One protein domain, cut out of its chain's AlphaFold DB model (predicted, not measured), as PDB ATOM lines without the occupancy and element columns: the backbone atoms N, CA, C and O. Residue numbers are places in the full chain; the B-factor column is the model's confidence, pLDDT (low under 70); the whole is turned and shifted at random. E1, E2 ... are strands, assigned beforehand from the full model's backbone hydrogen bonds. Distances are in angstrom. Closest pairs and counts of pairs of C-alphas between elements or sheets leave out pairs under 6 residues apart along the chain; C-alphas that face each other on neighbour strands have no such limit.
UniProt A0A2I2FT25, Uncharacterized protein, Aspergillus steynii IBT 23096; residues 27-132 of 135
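Overview. This is residues 27 to 132 of the 135 residues of an uncharacterized protein of Aspergillus steynii IBT 23096 (UniProt A0A2I2FT25). Two twisted sheets of four strands lie face to face as a sandwich, with E2, E1, E4 and E7 in one layer and E3, E8, E5 and E6 in the other, their strands crossed at 38 degrees. The chain passes back and forth between the two layers, and the long link between E1 and E2 loops out at the rim. The printed part has 106 residues with no named helix and eight named strands, E1 to E8 in order along the chain; both sheets are antiparallel, and the class is all strand, though under half of the residues, 50 of 106, are in named elements. The whole is compact, with a radius of gyration of the C-alphas of 12.9 A and spans of 40 by 30 by 20 A.

Along the chain. In the first sheet, E2 is residues 46 to 52, 18.9 A from first to last C-alpha; E1 is residues 27 to 33, 20.4 A, and begins with C-alpha 27 at (39.860, 26.791, -9.657); E4 is residues 71 to 78, 23.6 A; and E7 is residues 114 to 122, 22.8 A. E7 bends by 56 degrees at residue 119. In the second sheet, E3 is residues 59 to 62, E8 residues 127 to 131, E5 residues 89 to 93 and E6 residues 101 to 105. C-alpha 131, where E8 ends, is at (41.108, 15.431, -7.360).

Arrangement. The sheet E2 - E1 - E4 - E7 is twisted, its C-alphas up to 7.4 A off their best plane, and E2 and E7 are its edge strands. E1 and E4 are antiparallel at 162 degrees, with N 31 and O 74 at 2.9 A, within hydrogen-bond range. The hairpin E1 and E2 has N 30 and O 48 at 2.8 A, and E4 and E7 have N 73 and O 120 at 2.8 A. In the sheet E3 - E8 - E5 - E6, with edge strands E3 and E6, N 61 and O 128 are 2.9 A apart, N 129 and O 91 2.8 A, and, in the hairpin E5 and E6, N 102 and O 92 2.8 A. Between the sheets, the closest C-alphas of E2 and E3 are those of Trp 52 and Val 59, 6.2 A apart, and those of E5 and E7 are Gly 92 and Leu 122, 6.3 A apart. E1 and E8 are only just apart, at 8.0 A.

Size, cuts and confidence. The two C-alphas farthest apart are those of Ala 68 and Glu 83, 39.9 A. The printed part has no cut. The link E1 to E2, 12 residues, is long, and E7 to E8 is tight. The mean pLDDT of the printed part is 87.9, with residues 36, 42 and 82 to 83 under 70.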
ATOM      1  N   THR A  27      40.576  26.443  -8.429       93.12
ATOM      2  CA  THR A  27      39.860  26.791  -9.657       93.12
ATOM      3  C   THR A  27      40.853  26.969 -10.781       93.12
ATOM      4  O   THR A  27      41.970  27.431 -10.562       93.12
ATOM      5  N   GLY A  28      40.462  26.629 -12.000       92.69
ATOM      6  CA  GLY A  28      41.363  26.827 -13.118       92.69
ATOM      7  C   GLY A  28      40.805  26.369 -14.444       92.69
ATOM      8  O   GLY A  28      39.593  26.292 -14.640       92.69
ATOM      9  N   THR A  29      41.722  26.089 -15.363       93.69
ATOM     10  CA  THR A  29      41.408  25.690 -16.732       93.69
ATOM     11  C   THR A  29      42.168  24.424 -17.090       93.69
ATOM     12  O   THR A  29      43.362  24.303 -16.820       93.69
ATOM     13  N   ILE A  30      41.468  23.500 -17.734       94.19
ATOM     14  CA  ILE A  30      42.052  22.352 -18.410       94.19
ATOM     15  C   ILE A  30      42.086  22.658 -19.903       94.19
ATOM     16  O   ILE A  30      41.071  23.042 -20.486       94.19
ATOM     17  N   THR A  31      43.251  22.516 -20.518       93.38
ATOM     18  CA  THR A  31      43.456  22.746 -21.946       93.38
ATOM     19  C   THR A  31      43.602  21.429 -22.680       93.38
ATOM     20  O   THR A  31      44.250  20.521 -22.166       93.38
ATOM     21  N   THR A  32      43.016  21.301 -23.873       92.25
ATOM     22  CA  THR A  32      43.142  20.075 -24.681       92.25
ATOM     23  C   THR A  32      43.510  20.361 -26.129       92.25
ATOM     24  O   THR A  32      43.087  21.370 -26.692       92.25
ATOM     25  N   GLU A  33      44.259  19.450 -26.747       90.00
ATOM     26  CA  GLU A  33      44.669  19.531 -28.153       90.00
ATOM     27  C   GLU A  33      44.737  18.129 -28.777       90.00
ATOM     28  O   GLU A  33      45.300  17.208 -28.185       90.00
ATOM     29  N   GLY A  34      44.111  17.943 -29.944       82.50
ATOM     30  CA  GLY A  34      43.968  16.629 -30.577       82.50
ATOM     31  C   GLY A  34      45.071  16.289 -31.571       82.50
ATOM     32  O   GLY A  34      45.325  15.115 -31.822       82.50
ATOM     33  N   ILE A  35      45.721  17.297 -32.156       73.00
ATOM     34  CA  ILE A  35      46.771  17.117 -33.163       73.00
ATOM     35  C   ILE A  35      48.007  17.912 -32.739       73.00
ATOM     36  O   ILE A  35      47.936  19.126 -32.613       73.00
ATOM     37  N   GLY A  36      49.160  17.247 -32.608       66.88
ATOM     38  CA  GLY A  36      50.442  17.915 -32.363       66.88
ATOM     39  C   GLY A  36      51.026  17.655 -30.974       66.88
ATOM     40  O   GLY A  36      50.917  16.549 -30.449       66.88
ATOM     41  N   ASN A  37      51.717  18.667 -30.438       71.38
ATOM     42  CA  ASN A  37      52.380  18.637 -29.133       71.38
ATOM     43  C   ASN A  37      51.389  18.935 -27.994       71.38
ATOM     44  O   ASN A  37      50.221  19.234 -28.219       71.38
ATOM     45  N   CYS A  38      51.883  18.866 -26.761       79.69
ATOM     46  CA  CYS A  38      51.168  19.243 -25.547       79.69
ATOM     47  C   CYS A  38      50.516  20.633 -25.651       79.69
ATOM     48  O   CYS A  38      51.173  21.561 -26.138       79.69
ATOM     49  N   PRO A  39      49.274  20.800 -25.156       76.75
ATOM     50  CA  PRO A  39      48.532  22.036 -25.327       76.75
ATOM     51  C   PRO A  39      49.242  23.174 -24.604       76.75
ATOM     52  O   PRO A  39      49.305  23.216 -23.374       76.75
ATOM     53  N   LEU A  40      49.727  24.151 -25.365       73.44
ATOM     54  CA  LEU A  40      50.106  25.435 -24.789       73.44
ATOM     55  C   LEU A  40      48.832  26.218 -24.498       73.44
ATOM     56  O   LEU A  40      47.943  26.297 -25.343       73.44
ATOM     57  N   THR A  41      48.758  26.861 -23.332       70.00
ATOM     58  CA  THR A  41      47.552  27.578 -22.896       70.00
ATOM     59  C   THR A  41      47.047  28.601 -23.914       70.00
ATOM     60  O   THR A  41      45.875  28.912 -23.897       70.00
ATOM     61  N   GLN A  42      47.870  29.129 -24.821       68.94
ATOM     62  CA  GLN A  42      47.426  30.101 -25.833       68.94
ATOM     63  C   GLN A  42      46.992  29.480 -27.172       68.94
ATOM     64  O   GLN A  42      46.446  30.186 -28.018       68.94
ATOM     65  N   HIS A  43      47.259  28.191 -27.384       74.19
ATOM     66  CA  HIS A  43      47.053  27.503 -28.664       74.19
ATOM     67  C   HIS A  43      46.181  26.252 -28.553       74.19
ATOM     68  O   HIS A  43      45.882  25.636 -29.571       74.19
ATOM     69  N   ALA A  44      45.751  25.908 -27.339       81.12
ATOM     70  CA  ALA A  44      44.884  24.773 -27.103       81.12
ATOM     71  C   ALA A  44      43.563  24.900 -27.873       81.12
ATOM     72  O   ALA A  44      42.981  25.978 -27.997       81.12
ATOM     73  N   GLU A  45      43.062  23.767 -28.353       84.81
ATOM     74  CA  GLU A  45      41.801  23.718 -29.086       84.81
ATOM     75  C   GLU A  45      40.600  23.978 -28.174       84.81
ATOM     76  O   GLU A  45      39.616  24.573 -28.606       84.81
ATOM     77  N   ASN A  46      40.673  23.520 -26.919       88.19
ATOM     78  CA  ASN A  46      39.633  23.748 -25.921       88.19
ATOM     79  C   ASN A  46      40.216  24.230 -24.598       88.19
ATOM     80  O   ASN A  46      41.336  23.886 -24.219       88.19
ATOM     81  N   HIS A  47      39.371  24.958 -23.874       92.00
ATOM     82  CA  HIS A  47      39.606  25.447 -22.526       92.00
ATOM     83  C   HIS A  47      38.378  25.135 -21.682       92.00
ATOM     84  O   HIS A  47      37.290  25.651 -21.942       92.00
ATOM     85  N   ILE A  48      38.543  24.274 -20.686       93.38
ATOM     86  CA  ILE A  48      37.455  23.789 -19.843       93.38
ATOM     87  C   ILE A  48      37.709  24.290 -18.430       93.38
ATOM     88  O   ILE A  48      38.702  23.926 -17.803       93.38
ATOM     89  N   ALA A  49      36.821  25.145 -17.930       94.56
ATOM     90  CA  ALA A  49      36.895  25.597 -16.549       94.56
ATOM     91  C   ALA A  49      36.602  24.430 -15.596       94.56
ATOM     92  O   ALA A  49      35.707  23.621 -15.850       94.56
ATOM     93  N   TYR A  50      37.317  24.373 -14.476       94.00
ATOM     94  CA  TYR A  50      37.010  23.446 -13.392       94.00
ATOM     95  C   TYR A  50      37.056  24.147 -12.038       94.00
ATOM     96  O   TYR A  50      37.685  25.190 -11.843       94.00
ATOM     97  N   THR A  51      36.372  23.537 -11.080       93.75
ATOM     98  CA  THR A  51      36.449  23.877  -9.665       93.75
ATOM     99  C   THR A  51      36.525  22.570  -8.903       93.75
ATOM    100  O   THR A  51      35.686  21.690  -9.088       93.75
ATOM    101  N   TRP A  52      37.553  22.430  -8.080       93.00
ATOM    102  CA  TRP A  52      37.779  21.258  -7.257       93.00
ATOM    103  C   TRP A  52      37.893  21.691  -5.805       93.00
ATOM    104  O   TRP A  52      38.688  22.570  -5.501       93.00
ATOM    105  N   GLU A  53      37.149  21.052  -4.908       90.50
ATOM    106  CA  GLU A  53      37.239  21.281  -3.466       90.50
ATOM    107  C   GLU A  53      37.545  19.959  -2.756       90.50
ATOM    108  O   GLU A  53      36.926  18.941  -3.087       90.50
ATOM    109  N   PRO A  54      38.426  19.953  -1.739       88.38
ATOM    110  CA  PRO A  54      38.799  18.726  -1.036       88.38
ATOM    111  C   PRO A  54      37.601  18.029  -0.381       88.38
ATOM    112  O   PRO A  54      37.557  16.804  -0.307       88.38
ATOM    113  N   THR A  55      36.596  18.794   0.049       87.50
ATOM    114  CA  THR A  55      35.373  18.278   0.677       87.50
ATOM    115  C   THR A  55      34.446  17.549  -0.291       87.50
ATOM    116  O   THR A  55      33.655  16.719   0.151       87.50
ATOM    117  N   ASN A  56      34.537  17.836  -1.592       86.44
ATOM    118  CA  ASN A  56      33.636  17.283  -2.607       86.44
ATOM    119  C   ASN A  56      34.214  16.031  -3.289       86.44
ATOM    120  O   ASN A  56      33.525  15.393  -4.083       86.44
ATOM    121  N   GLY A  57      35.452  15.645  -2.967       89.31
ATOM    122  CA  GLY A  57      36.116  14.500  -3.583       89.31
ATOM    123  C   GLY A  57      36.669  14.850  -4.962       89.31
ATOM    124  O   GLY A  57      37.323  15.872  -5.111       89.31
ATOM    125  N   SER A  58      36.484  13.992  -5.961       93.88
ATOM    126  CA  SER A  58      36.995  14.206  -7.323       93.88
ATOM    127  C   SER A  58      35.959  14.892  -8.217       93.88
ATOM    128  O   SER A  58      34.758  14.678  -8.056       93.88
ATOM    129  N   VAL A  59      36.419  15.668  -9.198       94.56
ATOM    130  CA  VAL A  59      35.573  16.264 -10.241       94.56
ATOM    131  C   VAL A  59      35.900  15.652 -11.600       94.56
ATOM    132  O   VAL A  59      37.070  15.464 -11.929       94.56
ATOM    133  N   CYS A  60      34.858  15.357 -12.379       95.50
ATOM    134  CA  CYS A  60      34.961  14.962 -13.779       95.50
ATOM    135  C   CYS A  60      34.228  15.979 -14.643       95.50
ATOM    136  O   CYS A  60      33.013  16.138 -14.518       95.50
ATOM    137  N   VAL A  61      34.965  16.663 -15.513       95.44
ATOM    138  CA  VAL A  61      34.407  17.644 -16.449       95.44
ATOM    139  C   VAL A  61      34.320  17.042 -17.842       95.44
ATOM    140  O   VAL A  61      35.248  16.385 -18.298       95.44
ATOM    141  N   GLU A  62      33.193  17.227 -18.516       95.25
ATOM    142  CA  GLU A  62      32.975  16.684 -19.858       95.25
ATOM    143  C   GLU A  62      33.794  17.445 -20.905       95.25
ATOM    144  O   GLU A  62      33.869  18.677 -20.886       95.25
ATOM    145  N   LEU A  63      34.390  16.711 -21.844       91.00
ATOM    146  CA  LEU A  63      34.969  17.303 -23.041       91.00
ATOM    147  C   LEU A  63      33.866  17.903 -23.912       91.00
ATOM    148  O   LEU A  63      32.921  17.221 -24.296       91.00
ATOM    149  N   GLY A  64      34.040  19.156 -24.334       82.69
ATOM    150  CA  GLY A  64      33.101  19.801 -25.260       82.69
ATOM    151  C   GLY A  64      33.027  19.133 -26.641       82.69
ATOM    152  O   GLY A  64      32.074  19.359 -27.385       82.69
ATOM    153  N   ARG A  65      34.023  18.309 -26.997       81.69
ATOM    154  CA  ARG A  65      34.042  17.509 -28.228       81.69
ATOM    155  C   ARG A  65      34.846  16.216 -28.056       81.69
ATOM    156  O   ARG A  65      35.861  16.230 -27.362       81.69
ATOM    157  N   PRO A  66      34.454  15.128 -28.734       79.06
ATOM    158  CA  PRO A  66      35.240  13.904 -28.766       79.06
ATOM    159  C   PRO A  66      36.489  14.048 -29.651       79.06
ATOM    160  O   PRO A  66      36.487  14.771 -30.655       79.06
ATOM    161  N   TYR A  67      37.531  13.298 -29.295       83.56
ATOM    162  CA  TYR A  67      38.750  13.101 -30.079       83.56
ATOM    163  C   TYR A  67      38.790  11.663 -30.605       83.56
ATOM    164  O   TYR A  67      38.461  10.741 -29.866       83.56
ATOM    165  N   ALA A  68      39.144  11.475 -31.880       75.31
ATOM    166  CA  ALA A  68      39.024  10.177 -32.552       75.31
ATOM    167  C   ALA A  68      40.133   9.180 -32.169       75.31
ATOM    168  O   ALA A  68      39.837   8.012 -31.948       75.31
ATOM    169  N   ASP A  69      41.382   9.646 -32.067       79.00
ATOM    170  CA  ASP A  69      42.559   8.769 -31.921       79.00
ATOM    171  C   ASP A  69      43.307   8.960 -30.584       79.00
ATOM    172  O   ASP A  69      44.150   8.146 -30.199       79.00
ATOM    173  N   GLY A  70      42.999  10.045 -29.872       87.62
ATOM    174  CA  GLY A  70      43.685  10.500 -28.667       87.62
ATOM    175  C   GLY A  70      43.833  12.018 -28.653       87.62
ATOM    176  O   GLY A  70      43.558  12.688 -29.649       87.62
ATOM    177  N   TYR A  71      44.222  12.563 -27.508       91.88
ATOM    178  CA  TYR A  71      44.469  13.990 -27.330       91.88
ATOM    179  C   TYR A  71      45.428  14.226 -26.166       91.88
ATOM    180  O   TYR A  71      45.606  13.368 -25.304       91.88
ATOM    181  N   HIS A  72      46.032  15.404 -26.131       93.62
ATOM    182  CA  HIS A  72      46.835  15.862 -25.010       93.62
ATOM    183  C   HIS A  72      46.010  16.797 -24.134       93.62
ATOM    184  O   HIS A  72      45.243  17.617 -24.643       93.62
ATOM    185  N   ALA A  73      46.185  16.692 -22.821       93.31
ATOM    186  CA  ALA A  73      45.556  17.553 -21.836       93.31
ATOM    187  C   ALA A  73      46.604  18.218 -20.938       93.31
ATOM    188  O   ALA A  73      47.577  17.584 -20.534       93.31
ATOM    189  N   GLY A  74      46.384  19.486 -20.611       92.44
ATOM    190  CA  GLY A  74      47.150  20.235 -19.623       92.44
ATOM    191  C   GLY A  74      46.224  20.784 -18.547       92.44
ATOM    192  O   GLY A  74      45.075  21.121 -18.824       92.44
ATOM    193  N   LEU A  75      46.714  20.875 -17.317       93.12
ATOM    194  CA  LEU A  75      45.987  21.430 -16.178       93.12
ATOM    195  C   LEU A  75      46.687  22.704 -15.723       93.12
ATOM    196  O   LEU A  75      47.897  22.702 -15.520       93.12
ATOM    197  N   PHE A  76      45.924  23.762 -15.487       91.69
ATOM    198  CA  PHE A  76      46.369  24.910 -14.708       91.69
ATOM    199  C   PHE A  76      45.343  25.204 -13.621       91.69
ATOM    200  O   PHE A  76      44.143  25.220 -13.892       91.69
ATOM    201  N   GLY A  77      45.796  25.430 -12.394       89.81
ATOM    202  CA  GLY A  77      44.934  25.770 -11.272       89.81
ATOM    203  C   GLY A  77      45.572  26.761 -10.332       89.81
ATOM    204  O   GLY A  77      46.779  26.724 -10.102       89.81
ATOM    205  N   GLU A  78      44.726  27.588  -9.743       89.88
ATOM    206  CA  GLU A  78      45.097  28.544  -8.719       89.88
ATOM    207  C   GLU A  78      44.148  28.464  -7.524       89.88
ATOM    208  O   GLU A  78      42.998  28.021  -7.627       89.88
ATOM    209  N   VAL A  79      44.643  28.903  -6.375       88.31
ATOM    210  CA  VAL A  79      43.844  29.089  -5.173       88.31
ATOM    211  C   VAL A  79      44.278  30.358  -4.457       88.31
ATOM    212  O   VAL A  79      45.463  30.646  -4.312       88.31
ATOM    213  N   GLU A  80      43.300  31.122  -3.980       74.12
ATOM    214  CA  GLU A  80      43.557  32.392  -3.293       74.12
ATOM    215  C   GLU A  80      44.240  32.210  -1.928       74.12
ATOM    216  O   GLU A  80      44.916  33.114  -1.442       74.12
ATOM    217  N   THR A  81      44.058  31.049  -1.290       72.81
ATOM    218  CA  THR A  81      44.634  30.737   0.022       72.81
ATOM    219  C   THR A  81      45.751  29.698  -0.113       72.81
ATOM    220  O   THR A  81      45.466  28.549  -0.450       72.81
ATOM    221  N   PRO A  82      47.019  30.033   0.183       62.50
ATOM    222  CA  PRO A  82      48.151  29.122  -0.018       62.50
ATOM    223  C   PRO A  82      48.152  27.892   0.910       62.50
ATOM    224  O   PRO A  82      48.884  26.942   0.649       62.50
ATOM    225  N   GLU A  83      47.313  27.867   1.953       67.94
ATOM    226  CA  GLU A  83      47.124  26.709   2.849       67.94
ATOM    227  C   GLU A  83      46.105  25.677   2.334       67.94
ATOM    228  O   GLU A  83      45.678  24.782   3.064       67.94
ATOM    229  N   SER A  84      45.670  25.803   1.083       75.25
ATOM    230  CA  SER A  84      44.656  24.908   0.527       75.25
ATOM    231  C   SER A  84      45.230  23.527   0.232       75.25
ATOM    232  O   SER A  84      46.368  23.379  -0.216       75.25
ATOM    233  N   VAL A  85      44.415  22.499   0.464       85.69
ATOM    234  CA  VAL A  85      44.754  21.124   0.088       85.69
ATOM    235  C   VAL A  85      44.898  21.074  -1.426       85.69
ATOM    236  O   VAL A  85      44.045  21.598  -2.132       85.69
ATOM    237  N   LYS A  86      45.971  20.466  -1.928       88.50
ATOM    238  CA  LYS A  86      46.202  20.330  -3.369       88.50
ATOM    239  C   LYS A  86      45.493  19.077  -3.900       88.50
ATOM    240  O   LYS A  86      45.534  18.051  -3.214       88.50
ATOM    241  N   PRO A  87      44.846  19.122  -5.080       91.56
ATOM    242  CA  PRO A  87      44.333  17.908  -5.702       91.56
ATOM    243  C   PRO A  87      45.520  17.008  -6.060       91.56
ATOM    244  O   PRO A  87      46.441  17.493  -6.712       91.56
ATOM    245  N   PRO A  88      45.527  15.728  -5.656       92.19
ATOM    246  CA  PRO A  88      46.689  14.874  -5.861       92.19
ATOM    247  C   PRO A  88      46.842  14.402  -7.305       92.19
ATOM    248  O   PRO A  88      47.974  14.212  -7.738       92.19
ATOM    249  N   HIS A  89      45.744  14.220  -8.050       95.38
ATOM    250  CA  HIS A  89      45.807  13.623  -9.383       95.38
ATOM    251  C   HIS A  89      45.045  14.417 -10.447       95.38
ATOM    252  O   HIS A  89      44.031  15.074 -10.173       95.38
ATOM    253  N   PHE A  90      45.520  14.269 -11.680       96.12
ATOM    254  CA  PHE A  90      44.906  14.747 -12.913       96.12
ATOM    255  C   PHE A  90      44.781  13.587 -13.902       96.12
ATOM    256  O   PHE A  90      45.583  12.655 -13.866       96.12
ATOM    257  N   GLY A  91      43.782  13.602 -14.779       95.44
ATOM    258  CA  GLY A  91      43.608  12.484 -15.696       95.44
ATOM    259  C   GLY A  91      42.422  12.571 -16.633       95.44
ATOM    260  O   GLY A  91      41.790  13.615 -16.790       95.44
ATOM    261  N   GLY A  92      42.109  11.427 -17.231       95.44
ATOM    262  CA  GLY A  92      40.939  11.228 -18.075       95.44
ATOM    263  C   GLY A  92      40.121  10.030 -17.609       95.44
ATOM    264  O   GLY A  92      40.687   9.022 -17.192       95.44
ATOM    265  N   CYS A  93      38.797  10.124 -17.694       95.62
ATOM    266  CA  CYS A  93      37.858   9.077 -17.313       95.62
ATOM    267  C   CYS A  93      36.895   8.732 -18.447       95.62
ATOM    268  O   CYS A  93      36.525   9.582 -19.262       95.62
ATOM    269  N   ARG A  94      36.425   7.482 -18.434       94.62
ATOM    270  CA  ARG A  94      35.376   6.989 -19.340       94.62
ATOM    271  C   ARG A  94      33.974   7.437 -18.956       94.62
ATOM    272  O   ARG A  94      33.076   7.437 -19.795       94.62
ATOM    273  N   ASP A  95      33.781   7.806 -17.695       93.31
ATOM    274  CA  ASP A  95      32.479   8.127 -17.125       93.31
ATOM    275  C   ASP A  95      32.492   9.433 -16.320       93.31
ATOM    276  O   ASP A  95      33.503   9.835 -15.743       93.31
ATOM    277  N   SER A  96      31.324  10.071 -16.237       94.56
ATOM    278  CA  SER A  96      31.112  11.324 -15.505       94.56
ATOM    279  C   SER A  96      31.146  11.180 -13.980       94.56
ATOM    280  O   SER A  96      31.110  12.180 -13.269       94.56
ATOM    281  N   LYS A  97      31.200   9.952 -13.450       94.00
ATOM    282  CA  LYS A  97      31.248   9.653 -12.009       94.00
ATOM    283  C   LYS A  97      32.678   9.431 -11.506       94.00
ATOM    284  O   LYS A  97      32.857   9.058 -10.336       94.00
ATOM    285  N   CYS A  98      33.678   9.628 -12.365       93.19
ATOM    286  CA  CYS A  98      35.082   9.374 -12.078       93.19
ATOM    287  C   CYS A  98      35.317   7.963 -11.511       93.19
ATOM    288  O   CYS A  98      35.885   7.819 -10.423       93.19
ATOM    289  N   THR A  99      34.762   6.918 -12.135       92.06
ATOM    290  CA  THR A  99      34.958   5.531 -11.666       92.06
ATOM    291  C   THR A  99      36.016   4.756 -12.441       92.06
ATOM    292  O   THR A  99      36.746   3.996 -11.816       92.06
ATOM    293  N   ASP A 100      36.132   4.967 -13.751       93.81
ATOM    294  CA  ASP A 100      37.145   4.343 -14.611       93.81
ATOM    295  C   ASP A 100      38.039   5.431 -15.217       93.81
ATOM    296  O   ASP A 100      37.624   6.130 -16.148       93.81
ATOM    297  N   CYS A 101      39.231   5.620 -14.638       93.94
ATOM    298  CA  CYS A 101      40.111   6.745 -14.941       93.94
ATOM    299  C   CYS A 101      41.575   6.325 -15.120       93.94
ATOM    300  O   CYS A 101      42.103   5.513 -14.365       93.94
ATOM    301  N   THR A 102      42.247   6.967 -16.075       94.25
ATOM    302  CA  THR A 102      43.709   6.993 -16.190       94.25
ATOM    303  C   THR A 102      44.209   8.265 -15.523       94.25
ATOM    304  O   THR A 102      43.852   9.359 -15.962       94.25
ATOM    305  N   LEU A 103      44.992   8.121 -14.454       94.12
ATOM    306  CA  LEU A 103      45.433   9.224 -13.601       94.12
ATOM    307  C   LEU A 103      46.958   9.336 -13.582       94.12
ATOM    308  O   LEU A 103      47.659   8.327 -13.643       94.12
ATOM    309  N   VAL A 104      47.443  10.562 -13.431       92.50
ATOM    310  CA  VAL A 104      48.827  10.883 -13.079       92.50
ATOM    311  C   VAL A 104      48.851  11.747 -11.830       92.50
ATOM    312  O   VAL A 104      47.905  12.497 -11.564       92.50
ATOM    313  N   ASP A 105      49.946  11.654 -11.085       92.12
ATOM    314  CA  ASP A 105      50.201  12.548  -9.966       92.12
ATOM    315  C   ASP A 105      50.439  13.971 -10.481       92.12
ATOM    316  O   ASP A 105      51.110  14.185 -11.493       92.12
ATOM    317  N   ILE A 106      49.876  14.953  -9.782       90.06
ATOM    318  CA  ILE A 106      50.155  16.359 -10.058       90.06
ATOM    319  C   ILE A 106      51.493  16.705  -9.407       90.06
ATOM    320  O   ILE A 106      51.637  16.664  -8.185       90.06
ATOM    321  N   GLU A 107      52.468  17.078 -10.234       84.19
ATOM    322  CA  GLU A 107      53.712  17.663  -9.751       84.19
ATOM    323  C   GLU A 107      53.471  19.107  -9.301       84.19
ATOM    324  O   GLU A 107      52.781  19.895  -9.952       84.19
ATOM    325  N   TYR A 108      54.045  19.463  -8.154       83.38
ATOM    326  CA  TYR A 108      53.898  20.794  -7.582       83.38
ATOM    327  C   TYR A 108      55.203  21.561  -7.721       83.38
ATOM    328  O   TYR A 108      56.240  21.112  -7.235       83.38
ATOM    329  N   GLY A 109      55.131  22.732  -8.347       76.88
ATOM    330  CA  GLY A 109      56.230  23.689  -8.335       76.88
ATOM    331  C   GLY A 109      56.396  24.371  -6.975       76.88
ATOM    332  O   GLY A 109      55.592  24.192  -6.052       76.88
ATOM    333  N   ASP A 110      57.431  25.203  -6.884       79.31
ATOM    334  CA  ASP A 110      57.745  25.995  -5.689       79.31
ATOM    335  C   ASP A 110      56.748  27.142  -5.448       79.31
ATOM    336  O   ASP A 110      56.707  27.712  -4.357       79.31
ATOM    337  N   GLU A 111      55.941  27.494  -6.453       82.94
ATOM    338  CA  GLU A 111      54.964  28.577  -6.363       82.94
ATOM    339  C   GLU A 111      53.748  28.150  -5.519       82.94
ATOM    340  O   GLU A 111      52.973  27.271  -5.920       82.94
ATOM    341  N   PRO A 112      53.545  28.749  -4.331       81.06
ATOM    342  CA  PRO A 112      52.430  28.389  -3.473       81.06
ATOM    343  C   PRO A 112      51.108  28.808  -4.119       81.06
ATOM    344  O   PRO A 112      50.983  29.892  -4.680       81.06
ATOM    345  N   GLY A 113      50.100  27.946  -3.999       83.81
ATOM    346  CA  GLY A 113      48.766  28.216  -4.530       83.81
ATOM    347  C   GLY A 113      48.601  27.965  -6.030       83.81
ATOM    348  O   GLY A 113      47.498  28.156  -6.525       83.81
ATOM    349  N   LEU A 114      49.629  27.477  -6.736       87.56
ATOM    350  CA  LEU A 114      49.532  27.082  -8.143       87.56
ATOM    351  C   LEU A 114      49.698  25.568  -8.320       87.56
ATOM    352  O   LEU A 114      50.478  24.921  -7.617       87.56
ATOM    353  N   ILE A 115      48.955  25.005  -9.271       89.00
ATOM    354  CA  ILE A 115      49.129  23.633  -9.760       89.00
ATOM    355  C   ILE A 115      49.194  23.636 -11.280       89.00
ATOM    356  O   ILE A 115      48.470  24.385 -11.944       89.00
ATOM    357  N   LYS A 116      50.058  22.784 -11.830       88.88
ATOM    358  CA  LYS A 116      50.244  22.683 -13.270       88.88
ATOM    359  C   LYS A 116      50.541  21.248 -13.682       88.88
ATOM    360  O   LYS A 116      51.367  20.589 -13.067       88.88
ATOM    361  N   VAL A 117      49.900  20.801 -14.753       89.25
ATOM    362  CA  VAL A 117      50.309  19.617 -15.512       89.25
ATOM    363  C   VAL A 117      50.507  20.067 -16.945       89.25
ATOM    364  O   VAL A 117      49.562  20.528 -17.580       89.25
ATOM    365  N   ASP A 118      51.738  19.969 -17.436       83.31
ATOM    366  CA  ASP A 118      52.084  20.478 -18.763       83.31
ATOM    367  C   ASP A 118      51.520  19.608 -19.885       83.31
ATOM    368  O   ASP A 118      51.178  20.117 -20.953       83.31
ATOM    369  N   CYS A 119      51.446  18.293 -19.663       88.56
ATOM    370  CA  CYS A 119      51.033  17.374 -20.707       88.56
ATOM    371  C   CYS A 119      50.687  15.983 -20.203       88.56
ATOM    372  O   CYS A 119      51.516  15.301 -19.604       88.56
ATOM    373  N   LEU A 120      49.491  15.531 -20.551       92.00
ATOM    374  CA  LEU A 120      49.057  14.156 -20.401       92.00
ATOM    375  C   LEU A 120      48.410  13.681 -21.699       92.00
ATOM    376  O   LEU A 120      47.420  14.264 -22.137       92.00
ATOM    377  N   GLU A 121      48.948  12.626 -22.309       93.06
ATOM    378  CA  GLU A 121      48.290  11.952 -23.432       93.06
ATOM    379  C   GLU A 121      47.140  11.082 -22.905       93.06
ATOM    380  O   GLU A 121      47.323  10.258 -22.007       93.06
ATOM    381  N   LEU A 122      45.948  11.263 -23.473       92.75
ATOM    382  CA  LEU A 122      44.720  10.567 -23.103       92.75
ATOM    383  C   LEU A 122      44.053   9.953 -24.336       92.75
ATOM    384  O   LEU A 122      44.059  10.517 -25.431       92.75
ATOM    385  N   LYS A 123      43.441   8.783 -24.137       91.88
ATOM    386  CA  LYS A 123      42.656   8.045 -25.137       91.88
ATOM    387  C   LYS A 123      41.382   7.527 -24.487       91.88
ATOM    388  O   LYS A 123      41.396   7.184 -23.308       91.88
ATOM    389  N   ASP A 124      40.294   7.499 -25.253       90.12
ATOM    390  CA  ASP A 124      38.975   7.033 -24.802       90.12
ATOM    391  C   ASP A 124      38.474   7.697 -23.504       90.12
ATOM    392  O   ASP A 124      37.788   7.065 -22.703       90.12
ATOM    393  N   ALA A 125      38.811   8.971 -23.283       94.12
ATOM    394  CA  ALA A 125      38.492   9.709 -22.062       94.12
ATOM    395  C   ALA A 125      37.575  10.917 -22.349       94.12
ATOM    396  O   ALA A 125      38.059  12.030 -22.518       94.12
ATOM    397  N   PRO A 126      36.243  10.741 -22.433       94.31
ATOM    398  CA  PRO A 126      35.299  11.846 -22.626       94.31
ATOM    399  C   PRO A 126      35.188  12.802 -21.428       94.31
ATOM    400  O   PRO A 126      34.592  13.869 -21.567       94.31
ATOM    401  N   TYR A 127      35.749  12.450 -20.268       95.88
ATOM    402  CA  TYR A 127      35.740  13.288 -19.071       95.88
ATOM    403  C   TYR A 127      37.160  13.523 -18.554       95.88
ATOM    404  O   TYR A 127      37.975  12.607 -18.553       95.88
ATOM    405  N   LEU A 128      37.458  14.729 -18.077       96.19
ATOM    406  CA  LEU A 128      38.740  15.089 -17.469       96.19
ATOM    407  C   LEU A 128      38.614  15.132 -15.954       96.19
ATOM    408  O   LEU A 128      37.681  15.729 -15.419       96.19
ATOM    409  N   PHE A 129      39.564  14.500 -15.280       96.81
ATOM    410  CA  PHE A 129      39.572  14.282 -13.843       96.81
ATOM    411  C   PHE A 129      40.483  15.275 -13.132       96.81
ATOM    412  O   PHE A 129      41.636  15.434 -13.527       96.81
ATOM    413  N   VAL A 130      40.014  15.841 -12.020       96.25
ATOM    414  CA  VAL A 130      40.862  16.504 -11.018       96.25
ATOM    415  C   VAL A 130      40.432  16.040  -9.629       96.25
ATOM    416  O   VAL A 130      39.244  16.071  -9.301       96.25
ATOM    417  N   GLY A 131      41.379  15.637  -8.783       94.19
ATOM    418  CA  GLY A 131      41.108  15.431  -7.360       94.19
ATOM    419  C   GLY A 131      41.696  14.164  -6.765       94.19
ATOM    420  O   GLY A 131      42.744  13.684  -7.186       94.19
ATOM    421  N   VAL A 132      41.039  13.654  -5.721       89.19
ATOM    422  CA  VAL A 132      41.497  12.473  -4.976       89.19
ATOM    423  C   VAL A 132      41.216  11.210  -5.779       89.19
ATOM    424  O   VAL A 132      40.074  10.965  -6.161       89.19
TER     425      VAL A 132